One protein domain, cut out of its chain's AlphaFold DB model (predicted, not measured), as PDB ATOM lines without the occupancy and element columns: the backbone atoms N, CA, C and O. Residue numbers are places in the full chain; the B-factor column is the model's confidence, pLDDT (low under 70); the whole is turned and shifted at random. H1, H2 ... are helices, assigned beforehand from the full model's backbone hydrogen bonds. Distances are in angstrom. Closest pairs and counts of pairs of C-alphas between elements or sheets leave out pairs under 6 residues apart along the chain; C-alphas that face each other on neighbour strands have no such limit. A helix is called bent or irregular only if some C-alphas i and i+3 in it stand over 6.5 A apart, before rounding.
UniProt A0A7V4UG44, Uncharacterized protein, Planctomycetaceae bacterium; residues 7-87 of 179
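AT A GLANCE: This is residues 7 to 87 of the 179 residues of an uncharacterized protein of Planctomycetaceae bacterium (UniProt A0A7V4UG44). Little regular structure is here: two helices, H1 and H2, lie side by side and run the same way, and two long stretches with no named element, residues 7 to 35 and 49 to 71, run beside them. A short parallel pairing of residues 14 to 15 with 52 to 53 ties these stretches together. The printed part has 81 residues, 27 of them in H1 then H2, with no named strand; the class is all helix. It is compact, with a radius of gyration of the C-alphas of 13.5 A, yet elongated, spanning 40 by 23 by 18 A.

HOW THE PARTS SIT: H1, residues 36 to 48, and H2, residues 72 to 85, touch, their closest C-alphas being those of Trp 36 and Gly 73, 5.3 A apart. Their lines stand at a shallow tilt of 15 degrees. Every O i to N i+4 pair is within hydrogen-bond range in H1, and 9 of 10 in H2.

IN THESE COORDINATES: H1 begins at C-alpha 36 (170.764, 189.338, 131.405) and is 18.3 A long. H2 measures 20.9 A and ends at C-alpha 85 (184.850, 194.648, 146.420); it is only just irregular, C-alphas 72 and 75 being 6.6 A apart.

THE WHOLE: The C-alphas farthest apart, of Lys 10 and Asp 25, are 41.1 A apart. The link from H1 to H2, 23 residues, is long. The printed part has no cut, and no printed residue is under 70 in pLDDT.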
ATOM      1  N   ALA A   7     169.686 192.024 157.832       72.69
ATOM      2  CA  ALA A   7     169.445 192.469 159.206       72.69
ATOM      3  C   ALA A   7     168.568 191.482 160.001       72.69
ATOM      4  O   ALA A   7     168.674 191.405 161.224       72.69
ATOM      5  N   LEU A   8     167.763 190.660 159.318       77.12
ATOM      6  CA  LEU A   8     166.921 189.637 159.942       77.12
ATOM      7  C   LEU A   8     167.666 188.325 160.248       77.12
ATOM      8  O   LEU A   8     167.083 187.423 160.855       77.12
ATOM      9  N   ARG A   9     168.933 188.164 159.832       77.00
ATOM     10  CA  ARG A   9     169.690 186.912 160.008       77.00
ATOM     11  C   ARG A   9     171.096 187.137 160.554       77.00
ATOM     12  O   ARG A   9     171.890 187.907 160.036       77.00
ATOM     13  N   LYS A  10     171.463 186.333 161.555       81.31
ATOM     14  CA  LYS A  10     172.805 186.347 162.171       81.31
ATOM     15  C   LYS A  10     173.887 185.631 161.349       81.31
ATOM     16  O   LYS A  10     175.034 185.572 161.777       81.31
ATOM     17  N   ARG A  11     173.528 185.024 160.216       86.06
ATOM     18  CA  ARG A  11     174.427 184.220 159.375       86.06
ATOM     19  C   ARG A  11     174.437 184.779 157.953       86.06
ATOM     20  O   ARG A  11     173.390 185.271 157.523       86.06
ATOM     21  N   PRO A  12     175.560 184.676 157.218       87.81
ATOM     22  CA  PRO A  12     175.583 184.991 155.795       87.81
ATOM     23  C   PRO A  12     174.509 184.206 155.044       87.81
ATOM     24  O   PRO A  12     174.257 183.036 155.338       87.81
ATOM     25  N   VAL A  13     173.879 184.860 154.074       88.06
ATOM     26  CA  VAL A  13     172.871 184.252 153.207       88.06
ATOM     27  C   VAL A  13     173.390 184.316 151.787       88.06
ATOM     28  O   VAL A  13     173.681 185.399 151.281       88.06
ATOM     29  N   VAL A  14     173.486 183.155 151.153       91.44
ATOM     30  CA  VAL A  14     173.829 183.041 149.741       91.44
ATOM     31  C   VAL A  14     172.566 182.643 148.999       91.44
ATOM     32  O   VAL A  14     171.960 181.616 149.298       91.44
ATOM     33  N   ASN A  15     172.154 183.474 148.053       91.56
ATOM     34  CA  ASN A  15     171.126 183.129 147.100       91.56
ATOM     35  C   ASN A  15     171.790 182.356 145.959       91.56
ATOM     36  O   ASN A  15     172.346 182.939 145.027       91.56
ATOM     37  N   VAL A  16     171.812 181.036 146.117       90.19
ATOM     38  CA  VAL A  16     172.470 180.138 145.168       90.19
ATOM     39  C   VAL A  16     171.717 180.056 143.847       90.19
ATOM     40  O   VAL A  16     172.339 179.742 142.857       90.19
ATOM     41  N   GLU A  17     170.429 180.395 143.788       90.44
ATOM     42  CA  GLU A  17     169.654 180.362 142.543       90.44
ATOM     43  C   GLU A  17     168.612 181.488 142.539       90.44
ATOM     44  O   GLU A  17     167.515 181.357 143.084       90.44
ATOM     45  N   PHE A  18     168.945 182.625 141.920       92.62
ATOM     46  CA  PHE A  18     168.019 183.764 141.768       92.62
ATOM     47  C   PHE A  18     167.639 184.070 140.316       92.62
ATOM     48  O   PHE A  18     166.825 184.965 140.056       92.62
ATOM     49  N   GLY A  19     168.201 183.326 139.371       93.19
ATOM     50  CA  GLY A  19     167.902 183.425 137.955       93.19
ATOM     51  C   GLY A  19     168.972 182.756 137.106       93.19
ATOM     52  O   GLY A  19     170.119 182.635 137.532       93.19
ATOM     53  N   TYR A  20     168.573 182.350 135.908       94.44
ATOM     54  CA  TYR A  20     169.457 181.827 134.875       94.44
ATOM     55  C   TYR A  20     169.444 182.813 133.716       94.44
ATOM     56  O   TYR A  20     168.385 183.084 133.143       94.44
ATOM     57  N   GLU A  21     170.609 183.342 133.357       95.81
ATOM     58  CA  GLU A  21     170.749 184.130 132.141       95.81
ATOM     59  C   GLU A  21     170.504 183.240 130.926       95.81
ATOM     60  O   GLU A  21     171.064 182.141 130.803       95.81
ATOM     61  N   ARG A  22     169.633 183.712 130.039       95.44
ATOM     62  CA  ARG A  22     169.326 183.061 128.771       95.44
ATOM     63  C   ARG A  22     170.580 182.952 127.905       95.44
ATOM     64  O   ARG A  22     171.299 183.928 127.722       95.44
ATOM     65  N   GLY A  23     170.785 181.756 127.361       93.94
ATOM     66  CA  GLY A  23     171.763 181.445 126.331       93.94
ATOM     67  C   GLY A  23     171.726 182.443 125.184       93.94
ATOM     68  O   GLY A  23     170.643 182.778 124.712       93.94
ATOM     69  N   VAL A  24     172.888 182.890 124.705       93.81
ATOM     70  CA  VAL A  24     172.939 183.652 123.443       93.81
ATOM     71  C   VAL A  24     172.405 182.789 122.300       93.81
ATOM     72  O   VAL A  24     171.612 183.251 121.487       93.81
ATOM     73  N   ASP A  25     172.792 181.513 122.305       92.56
ATOM     74  CA  ASP A  25     172.202 180.496 121.446       92.56
ATOM     75  C   ASP A  25     171.074 179.773 122.179       92.56
ATOM     76  O   ASP A  25     171.233 179.387 123.342       92.56
ATOM     77  N   ASP A  26     169.963 179.563 121.475       90.50
ATOM     78  CA  ASP A  26     168.792 178.844 121.975       90.50
ATOM     79  C   ASP A  26     169.048 177.332 121.924       90.50
ATOM     80  O   ASP A  26     168.865 176.671 120.899       90.50
ATOM     81  N   LEU A  27     169.562 176.795 123.030       90.25
ATOM     82  CA  LEU A  27     169.881 175.379 123.185       90.25
ATOM     83  C   LEU A  27     168.790 174.663 123.987       90.25
ATOM     84  O   LEU A  27     168.173 175.265 124.870       90.25
ATOM     85  N   PRO A  28     168.567 173.358 123.747       86.06
ATOM     86  CA  PRO A  28     167.620 172.575 124.529       86.06
ATOM     87  C   PRO A  28     168.144 172.387 125.964       86.06
ATOM     88  O   PRO A  28     168.847 171.428 126.256       86.06
ATOM     89  N   THR A  29     167.799 173.321 126.853       85.69
ATOM     90  CA  THR A  29     168.191 173.352 128.272       85.69
ATOM     91  C   THR A  29     166.992 173.645 129.178       85.69
ATOM     92  O   THR A  29     165.831 173.657 128.751       85.69
ATOM     93  N   TYR A  30     167.264 173.880 130.459       82.69
ATOM     94  CA  TYR A  30     166.287 174.308 131.449       82.69
ATOM     95  C   TYR A  30     165.475 175.528 130.979       82.69
ATOM     96  O   TYR A  30     166.014 176.545 130.551       82.69
ATOM     97  N   ARG A  31     164.142 175.440 131.083       86.19
ATOM     98  CA  ARG A  31     163.212 176.381 130.427       86.19
ATOM     99  C   ARG A  31     163.003 177.705 131.166       86.19
ATOM    100  O   ARG A  31     162.413 178.626 130.604       86.19
ATOM    101  N   VAL A  32     163.435 177.820 132.424       89.69
ATOM    102  CA  VAL A  32     163.223 179.030 133.236       89.69
ATOM    103  C   VAL A  32     164.453 179.930 133.151       89.69
ATOM    104  O   VAL A  32     165.318 179.924 134.021       89.69
ATOM    105  N   MET A  33     164.492 180.740 132.097       92.88
ATOM    106  CA  MET A  33     165.596 181.644 131.762       92.88
ATOM    107  C   MET A  33     165.126 183.097 131.640       92.88
ATOM    108  O   MET A  33     163.967 183.364 131.311       92.88
ATOM    109  N   GLN A  34     166.009 184.042 131.946       96.00
ATOM    110  CA  GLN A  34     165.730 185.478 131.985       96.00
ATOM    111  C   GLN A  34     166.720 186.243 131.107       96.00
ATOM    112  O   GLN A  34     167.812 185.758 130.819       96.00
ATOM    113  N   ASP A  35     166.330 187.445 130.693       96.19
ATOM    114  CA  ASP A  35     167.273 188.384 130.091       96.19
ATOM    115  C   ASP A  35     168.383 188.751 131.092       96.19
ATOM    116  O   ASP A  35     168.136 188.826 132.304       96.19
ATOM    117  N   TRP A  36     169.597 188.991 130.588       96.62
ATOM    118  CA  TRP A  36     170.764 189.338 131.405       96.62
ATOM    119  C   TRP A  36     170.489 190.538 132.320       96.62
ATOM    120  O   TRP A  36     170.964 190.570 133.459       96.62
ATOM    121  N   ALA A  37     169.693 191.515 131.865       97.56
ATOM    122  CA  ALA A  37     169.405 192.730 132.618       97.56
ATOM    123  C   ALA A  37     168.575 192.424 133.867       97.56
ATOM    124  O   ALA A  37     168.841 192.979 134.933       97.56
ATOM    125  N   GLU A  38     167.627 191.491 133.773       97.44
ATOM    126  CA  GLU A  38     166.816 191.056 134.913       97.44
ATOM    127  C   GLU A  38     167.649 190.240 135.914       97.44
ATOM    128  O   GLU A  38     167.518 190.431 137.127       97.44
ATOM    129  N   VAL A  39     168.548 189.368 135.442       97.25
ATOM    130  CA  VAL A  39     169.454 188.613 136.330       97.25
ATOM    131  C   VAL A  39     170.402 189.567 137.063       97.25
ATOM    132  O   VAL A  39     170.542 189.490 138.286       97.25
ATOM    133  N   LEU A  40     170.992 190.529 136.351       97.94
ATOM    134  CA  LEU A  40     171.859 191.554 136.931       97.94
ATOM    135  C   LEU A  40     171.113 192.441 137.935       97.94
ATOM    136  O   LEU A  40     171.621 192.704 139.027       97.94
ATOM    137  N   ARG A  41     169.897 192.879 137.595       97.69
ATOM    138  CA  ARG A  41     169.026 193.653 138.485       97.69
ATOM    139  C   ARG A  41     168.791 192.911 139.797       97.69
ATOM    140  O   ARG A  41     169.019 193.465 140.871       97.69
ATOM    141  N   ARG A  42     168.398 191.634 139.735       96.94
ATOM    142  CA  ARG A  42     168.219 190.792 140.931       96.94
ATOM    143  C   ARG A  42     169.495 190.676 141.750       96.94
ATOM    144  O   ARG A  42     169.415 190.747 142.975       96.94
ATOM    145  N   ALA A  43     170.647 190.533 141.099       97.06
ATOM    146  CA  ALA A  43     171.926 190.493 141.793       97.06
ATOM    147  C   ALA A  43     172.157 191.787 142.585       97.06
ATOM    148  O   ALA A  43     172.347 191.715 143.797       97.06
ATOM    149  N   TRP A  44     172.041 192.967 141.968       97.62
ATOM    150  CA  TRP A  44     172.178 194.239 142.693       97.62
ATOM    151  C   TRP A  44     171.249 194.336 143.904       97.62
ATOM    152  O   TRP A  44     171.699 194.718 144.985       97.62
ATOM    153  N   LEU A  45     169.987 193.923 143.759       95.94
ATOM    154  CA  LEU A  45     169.021 193.911 144.859       95.94
ATOM    155  C   LEU A  45     169.437 192.958 145.991       95.94
ATOM    156  O   LEU A  45     169.359 193.333 147.158       95.94
ATOM    157  N   ILE A  46     169.916 191.753 145.669       95.31
ATOM    158  CA  ILE A  46     170.408 190.779 146.659       95.31
ATOM    159  C   ILE A  46     171.626 191.330 147.403       95.31
ATOM    160  O   ILE A  46     171.663 191.305 148.635       95.31
ATOM    161  N   TYR A  47     172.608 191.851 146.668       95.75
ATOM    162  CA  TYR A  47     173.842 192.356 147.259       95.75
ATOM    163  C   TYR A  47     173.604 193.617 148.097       95.75
ATOM    164  O   TYR A  47     174.196 193.749 149.169       95.75
ATOM    165  N   LEU A  48     172.709 194.518 147.681       95.44
ATOM    166  CA  LEU A  48     172.366 195.714 148.464       95.44
ATOM    167  C   LEU A  48     171.476 195.398 149.672       95.44
ATOM    168  O   LEU A  48     171.462 196.158 150.636       95.44
ATOM    169  N   ALA A  49     170.812 194.243 149.673       92.62
ATOM    170  CA  ALA A  49     170.161 193.685 150.855       92.62
ATOM    171  C   ALA A  49     171.135 192.885 151.759       92.62
ATOM    172  O   ALA A  49     170.734 192.271 152.750       92.62
ATOM    173  N   GLY A  50     172.442 192.945 151.467       92.38
ATOM    174  CA  GLY A  50     173.515 192.363 152.276       92.38
ATOM    175  C   GLY A  50     173.717 190.859 152.075       92.38
ATOM    176  O   GLY A  50     174.424 190.237 152.868       92.38
ATOM    177  N   GLY A  51     173.075 190.263 151.070       92.44
ATOM    178  CA  GLY A  51     173.248 188.861 150.700       92.44
ATOM    179  C   GLY A  51     174.346 188.644 149.659       92.44
ATOM    180  O   GLY A  51     174.932 189.578 149.126       92.44
ATOM    181  N   TYR A  52     174.592 187.385 149.326       92.88
ATOM    182  CA  TYR A  52     175.505 186.980 148.257       92.88
ATOM    183  C   TYR A  52     174.727 186.252 147.165       92.88
ATOM    184  O   TYR A  52     173.651 185.720 147.435       92.88
ATOM    185  N   GLY A  53     175.261 186.200 145.948       93.06
ATOM    186  CA  GLY A  53     174.625 185.515 144.829       93.06
ATOM    187  C   GLY A  53     175.589 184.608 144.072       93.06
ATOM    188  O   GLY A  53     176.789 184.870 144.033       93.06
ATOM    189  N   ALA A  54     175.044 183.565 143.448       93.31
ATOM    190  CA  ALA A  54     175.714 182.811 142.395       93.31
ATOM    191  C   ALA A  54     175.097 183.164 141.033       93.31
ATOM    192  O   ALA A  54     173.880 183.141 140.868       93.31
ATOM    193  N   TYR A  55     175.941 183.529 140.071       94.50
ATOM    194  CA  TYR A  55     175.506 183.803 138.706       94.50
ATOM    195  C   TYR A  55     175.425 182.503 137.906       94.50
ATOM    196  O   TYR A  55     176.369 181.714 137.923       94.50
ATOM    197  N   TYR A  56     174.323 182.321 137.178       93.38
ATOM    198  CA  TYR A  56     174.116 181.181 136.295       93.38
ATOM    199  C   TYR A  56     173.844 181.632 134.868       93.38
ATOM    200  O   TYR A  56     172.984 182.477 134.627       93.38
ATOM    201  N   TYR A  57     174.527 180.986 133.927       94.44
ATOM    202  CA  TYR A  57     174.277 181.083 132.497       94.44
ATOM    203  C   TYR A  57     173.736 179.745 131.993       94.44
ATOM    204  O   TYR A  57     174.339 178.698 132.223       94.44
ATOM    205  N   SER A  58     172.576 179.765 131.338       93.56
ATOM    206  CA  SER A  58     171.836 178.545 130.981       93.56
ATOM    207  C   SER A  58     172.575 177.621 130.006       93.56
ATOM    208  O   SER A  58     172.433 176.404 130.118       93.56
ATOM    209  N   ASN A  59     173.426 178.156 129.122       93.25
ATOM    210  CA  ASN A  59     174.231 177.342 128.195       93.25
ATOM    211  C   ASN A  59     175.462 176.691 128.853       93.25
ATOM    212  O   ASN A  59     176.154 175.899 128.216       93.25
ATOM    213  N   THR A  60     175.734 176.993 130.122       91.31
ATOM    214  CA  THR A  60     176.760 176.328 130.940       91.31
ATOM    215  C   THR A  60     176.173 175.758 132.234       91.31
ATOM    216  O   THR A  60     176.893 175.572 133.214       91.31
ATOM    217  N   ALA A  61     174.853 175.577 132.283       87.94
ATOM    218  CA  ALA A  61     174.149 175.031 133.430       87.94
ATOM    219  C   ALA A  61     173.706 173.594 133.146       87.94
ATOM    220  O   ALA A  61     173.457 173.224 131.999       87.94
ATOM    221  N   TRP A  62     173.543 172.823 134.223       86.25
ATOM    222  CA  TRP A  62     173.095 171.432 134.176       86.25
ATOM    223  C   TRP A  62     174.031 170.548 133.338       86.25
ATOM    224  O   TRP A  62     175.186 170.350 133.710       86.25
ATOM    225  N   ASP A  63     173.519 170.003 132.244       85.56
ATOM    226  CA  ASP A  63     174.161 169.082 131.315       85.56
ATOM    227  C   ASP A  63     174.783 169.779 130.093       85.56
ATOM    228  O   ASP A  63     175.379 169.115 129.242       85.56
ATOM    229  N   LEU A  64     174.706 171.114 130.012       86.94
ATOM    230  CA  LEU A  64     175.340 171.893 128.951       86.94
ATOM    231  C   LEU A  64     176.636 172.558 129.415       86.94
ATOM    232  O   LEU A  64     176.702 173.172 130.478       86.94
ATOM    233  N   VAL A  65     177.661 172.496 128.562       89.44
ATOM    234  CA  VAL A  65     178.921 173.236 128.716       89.44
ATOM    235  C   VAL A  65     179.265 173.894 127.382       89.44
ATOM    236  O   VAL A  65     180.090 173.404 126.613       89.44
ATOM    237  N   LYS A  66     178.594 175.008 127.085       91.00
ATOM    238  CA  LYS A  66     178.837 175.830 125.897       91.00
ATOM    239  C   LYS A  66     179.098 177.287 126.309       91.00
ATOM    240  O   LYS A  66     178.161 178.084 126.379       91.00
ATOM    241  N   PRO A  67     180.364 177.625 126.627       86.94
ATOM    242  CA  PRO A  67     180.734 178.949 127.124       86.94
ATOM    243  C   PRO A  67     180.725 180.026 126.033       86.94
ATOM    244  O   PRO A  67     180.574 181.197 126.365       86.94
ATOM    245  N   ASP A  68     180.854 179.629 124.763       93.94
ATOM    246  CA  ASP A  68     180.857 180.537 123.620       93.94
ATOM    247  C   ASP A  68     179.497 180.571 122.894       93.94
ATOM    248  O   ASP A  68     178.866 179.519 122.707       93.94
ATOM    249  N   PRO A  69     179.056 181.751 122.421       93.56
ATOM    250  CA  PRO A  69     179.686 183.057 122.643       93.56
ATOM    251  C   PRO A  69     179.518 183.543 124.095       93.56
ATOM    252  O   PRO A  69     178.604 183.103 124.799       93.56
ATOM    253  N   GLU A  70     180.396 184.461 124.520       94.12
ATOM    254  CA  GLU A  70     180.382 185.018 125.879       94.12
ATOM    255  C   GLU A  70     179.005 185.627 126.217       94.12
ATOM    256  O   GLU A  70     178.490 186.451 125.449       94.12
ATOM    257  N   PRO A  71     178.397 185.265 127.362       94.88
ATOM    258  CA  PRO A  71     177.126 185.841 127.775       94.88
ATOM    259  C   PRO A  71     177.264 187.330 128.126       94.88
ATOM    260  O   PRO A  71     178.199 187.708 128.845       94.88
ATOM    261  N   PRO A  72     176.306 188.185 127.721       95.62
ATOM    262  CA  PRO A  72     176.298 189.600 128.086       95.62
ATOM    263  C   PRO A  72     176.467 189.857 129.592       95.62
ATOM    264  O   PRO A  72     177.088 190.855 129.984       95.62
ATOM    265  N   GLY A  73     175.943 188.978 130.448       96.38
ATOM    266  CA  GLY A  73     176.039 189.094 131.898       96.38
ATOM    267  C   GLY A  73     177.448 189.011 132.464       96.38
ATOM    268  O   GLY A  73     177.713 189.693 133.452       96.38
ATOM    269  N   TYR A  74     178.377 188.258 131.864       95.56
ATOM    270  CA  TYR A  74     179.710 188.032 132.452       95.56
ATOM    271  C   TYR A  74     180.430 189.341 132.778       95.56
ATOM    272  O   TYR A  74     180.804 189.585 133.932       95.56
ATOM    273  N   ARG A  75     180.551 190.237 131.793       96.31
ATOM    274  CA  ARG A  75     181.194 191.539 132.006       96.31
ATOM    275  C   ARG A  75     180.473 192.384 133.061       96.31
ATOM    276  O   ARG A  75     181.117 193.104 133.822       96.31
ATOM    277  N   ARG A  76     179.149 192.285 133.141       97.81
ATOM    278  CA  ARG A  76     178.304 193.066 134.060       97.81
ATOM    279  C   ARG A  76     178.366 192.550 135.495       97.81
ATOM    280  O   ARG A  76     178.422 193.336 136.438       97.81
ATOM    281  N   PHE A  77     178.464 191.239 135.676       97.81
ATOM    282  CA  PHE A  77     178.743 190.634 136.976       97.81
ATOM    283  C   PHE A  77     180.167 190.933 137.451       97.81
ATOM    284  O   PHE A  77     180.376 191.145 138.646       97.81
ATOM    285  N   GLN A  78     181.129 191.054 136.532       97.69
ATOM    286  CA  GLN A  78     182.463 191.556 136.860       97.69
ATOM    287  C   GLN A  78     182.407 193.016 137.356       97.69
ATOM    288  O   GLN A  78     183.023 193.327 138.373       97.69
ATOM    289  N   ILE A  79     181.590 193.884 136.741       98.31
ATOM    290  CA  ILE A  79     181.350 195.261 137.227       98.31
ATOM    291  C   ILE A  79     180.748 195.263 138.639       98.31
ATOM    292  O   ILE A  79     181.218 196.011 139.503       98.31
ATOM    293  N   LEU A  80     179.739 194.424 138.899       98.12
ATOM    294  CA  LEU A  80     179.144 194.276 140.233       98.12
ATOM    295  C   LEU A  80     180.204 193.864 141.263       98.12
ATOM    296  O   LEU A  80     180.343 194.515 142.304       98.12
ATOM    297  N   LYS A  81     180.993 192.828 140.952       97.69
ATOM    298  CA  LYS A  81     182.087 192.344 141.802       97.69
ATOM    299  C   LYS A  81     183.095 193.449 142.102       97.69
ATOM    300  O   LYS A  81     183.394 193.679 143.272       97.69
ATOM    301  N   ASP A  82     183.612 194.123 141.080       97.62
ATOM    302  CA  ASP A  82     184.657 195.140 141.240       97.62
ATOM    303  C   ASP A  82     184.153 196.344 142.036       97.62
ATOM    304  O   ASP A  82     184.850 196.872 142.906       97.62
ATOM    305  N   THR A  83     182.904 196.743 141.796       96.94
ATOM    306  CA  THR A  83     182.278 197.868 142.492       96.94
ATOM    307  C   THR A  83     182.100 197.583 143.982       96.94
ATOM    308  O   THR A  83     182.478 198.413 144.815       96.94
ATOM    309  N   LEU A  84     181.566 196.409 144.334       96.75
ATOM    310  CA  LEU A  84     181.315 196.041 145.729       96.75
ATOM    311  C   LEU A  84     182.590 195.640 146.477       96.75
ATOM    312  O   LEU A  84     182.723 195.958 147.655       96.75
ATOM    313  N   SER A  85     183.561 195.015 145.805       96.56
ATOM    314  CA  SER A  85     184.850 194.648 146.420       96.56
ATOM    315  C   SER A  85     185.705 195.872 146.758       96.56
ATOM    316  O   SER A  85     186.542 195.815 147.654       96.56
ATOM    317  N   ALA A  86     185.474 197.003 146.085       96.19
ATOM    318  CA  ALA A  86     186.105 198.278 146.414       96.19
ATOM    319  C   ALA A  86     185.487 198.974 147.647       96.19
ATOM    320  O   ALA A  86     185.913 200.081 147.990       96.19
ATOM    321  N   LEU A  87     184.459 198.389 148.268       96.69
ATOM    322  CA  LEU A  87     183.797 198.869 149.483       96.69
ATOM    323  C   LEU A  87     184.136 197.955 150.672       96.69
ATOM    324  O   LEU A  87     184.464 196.785 150.476       96.69
TER     325      LEU A  87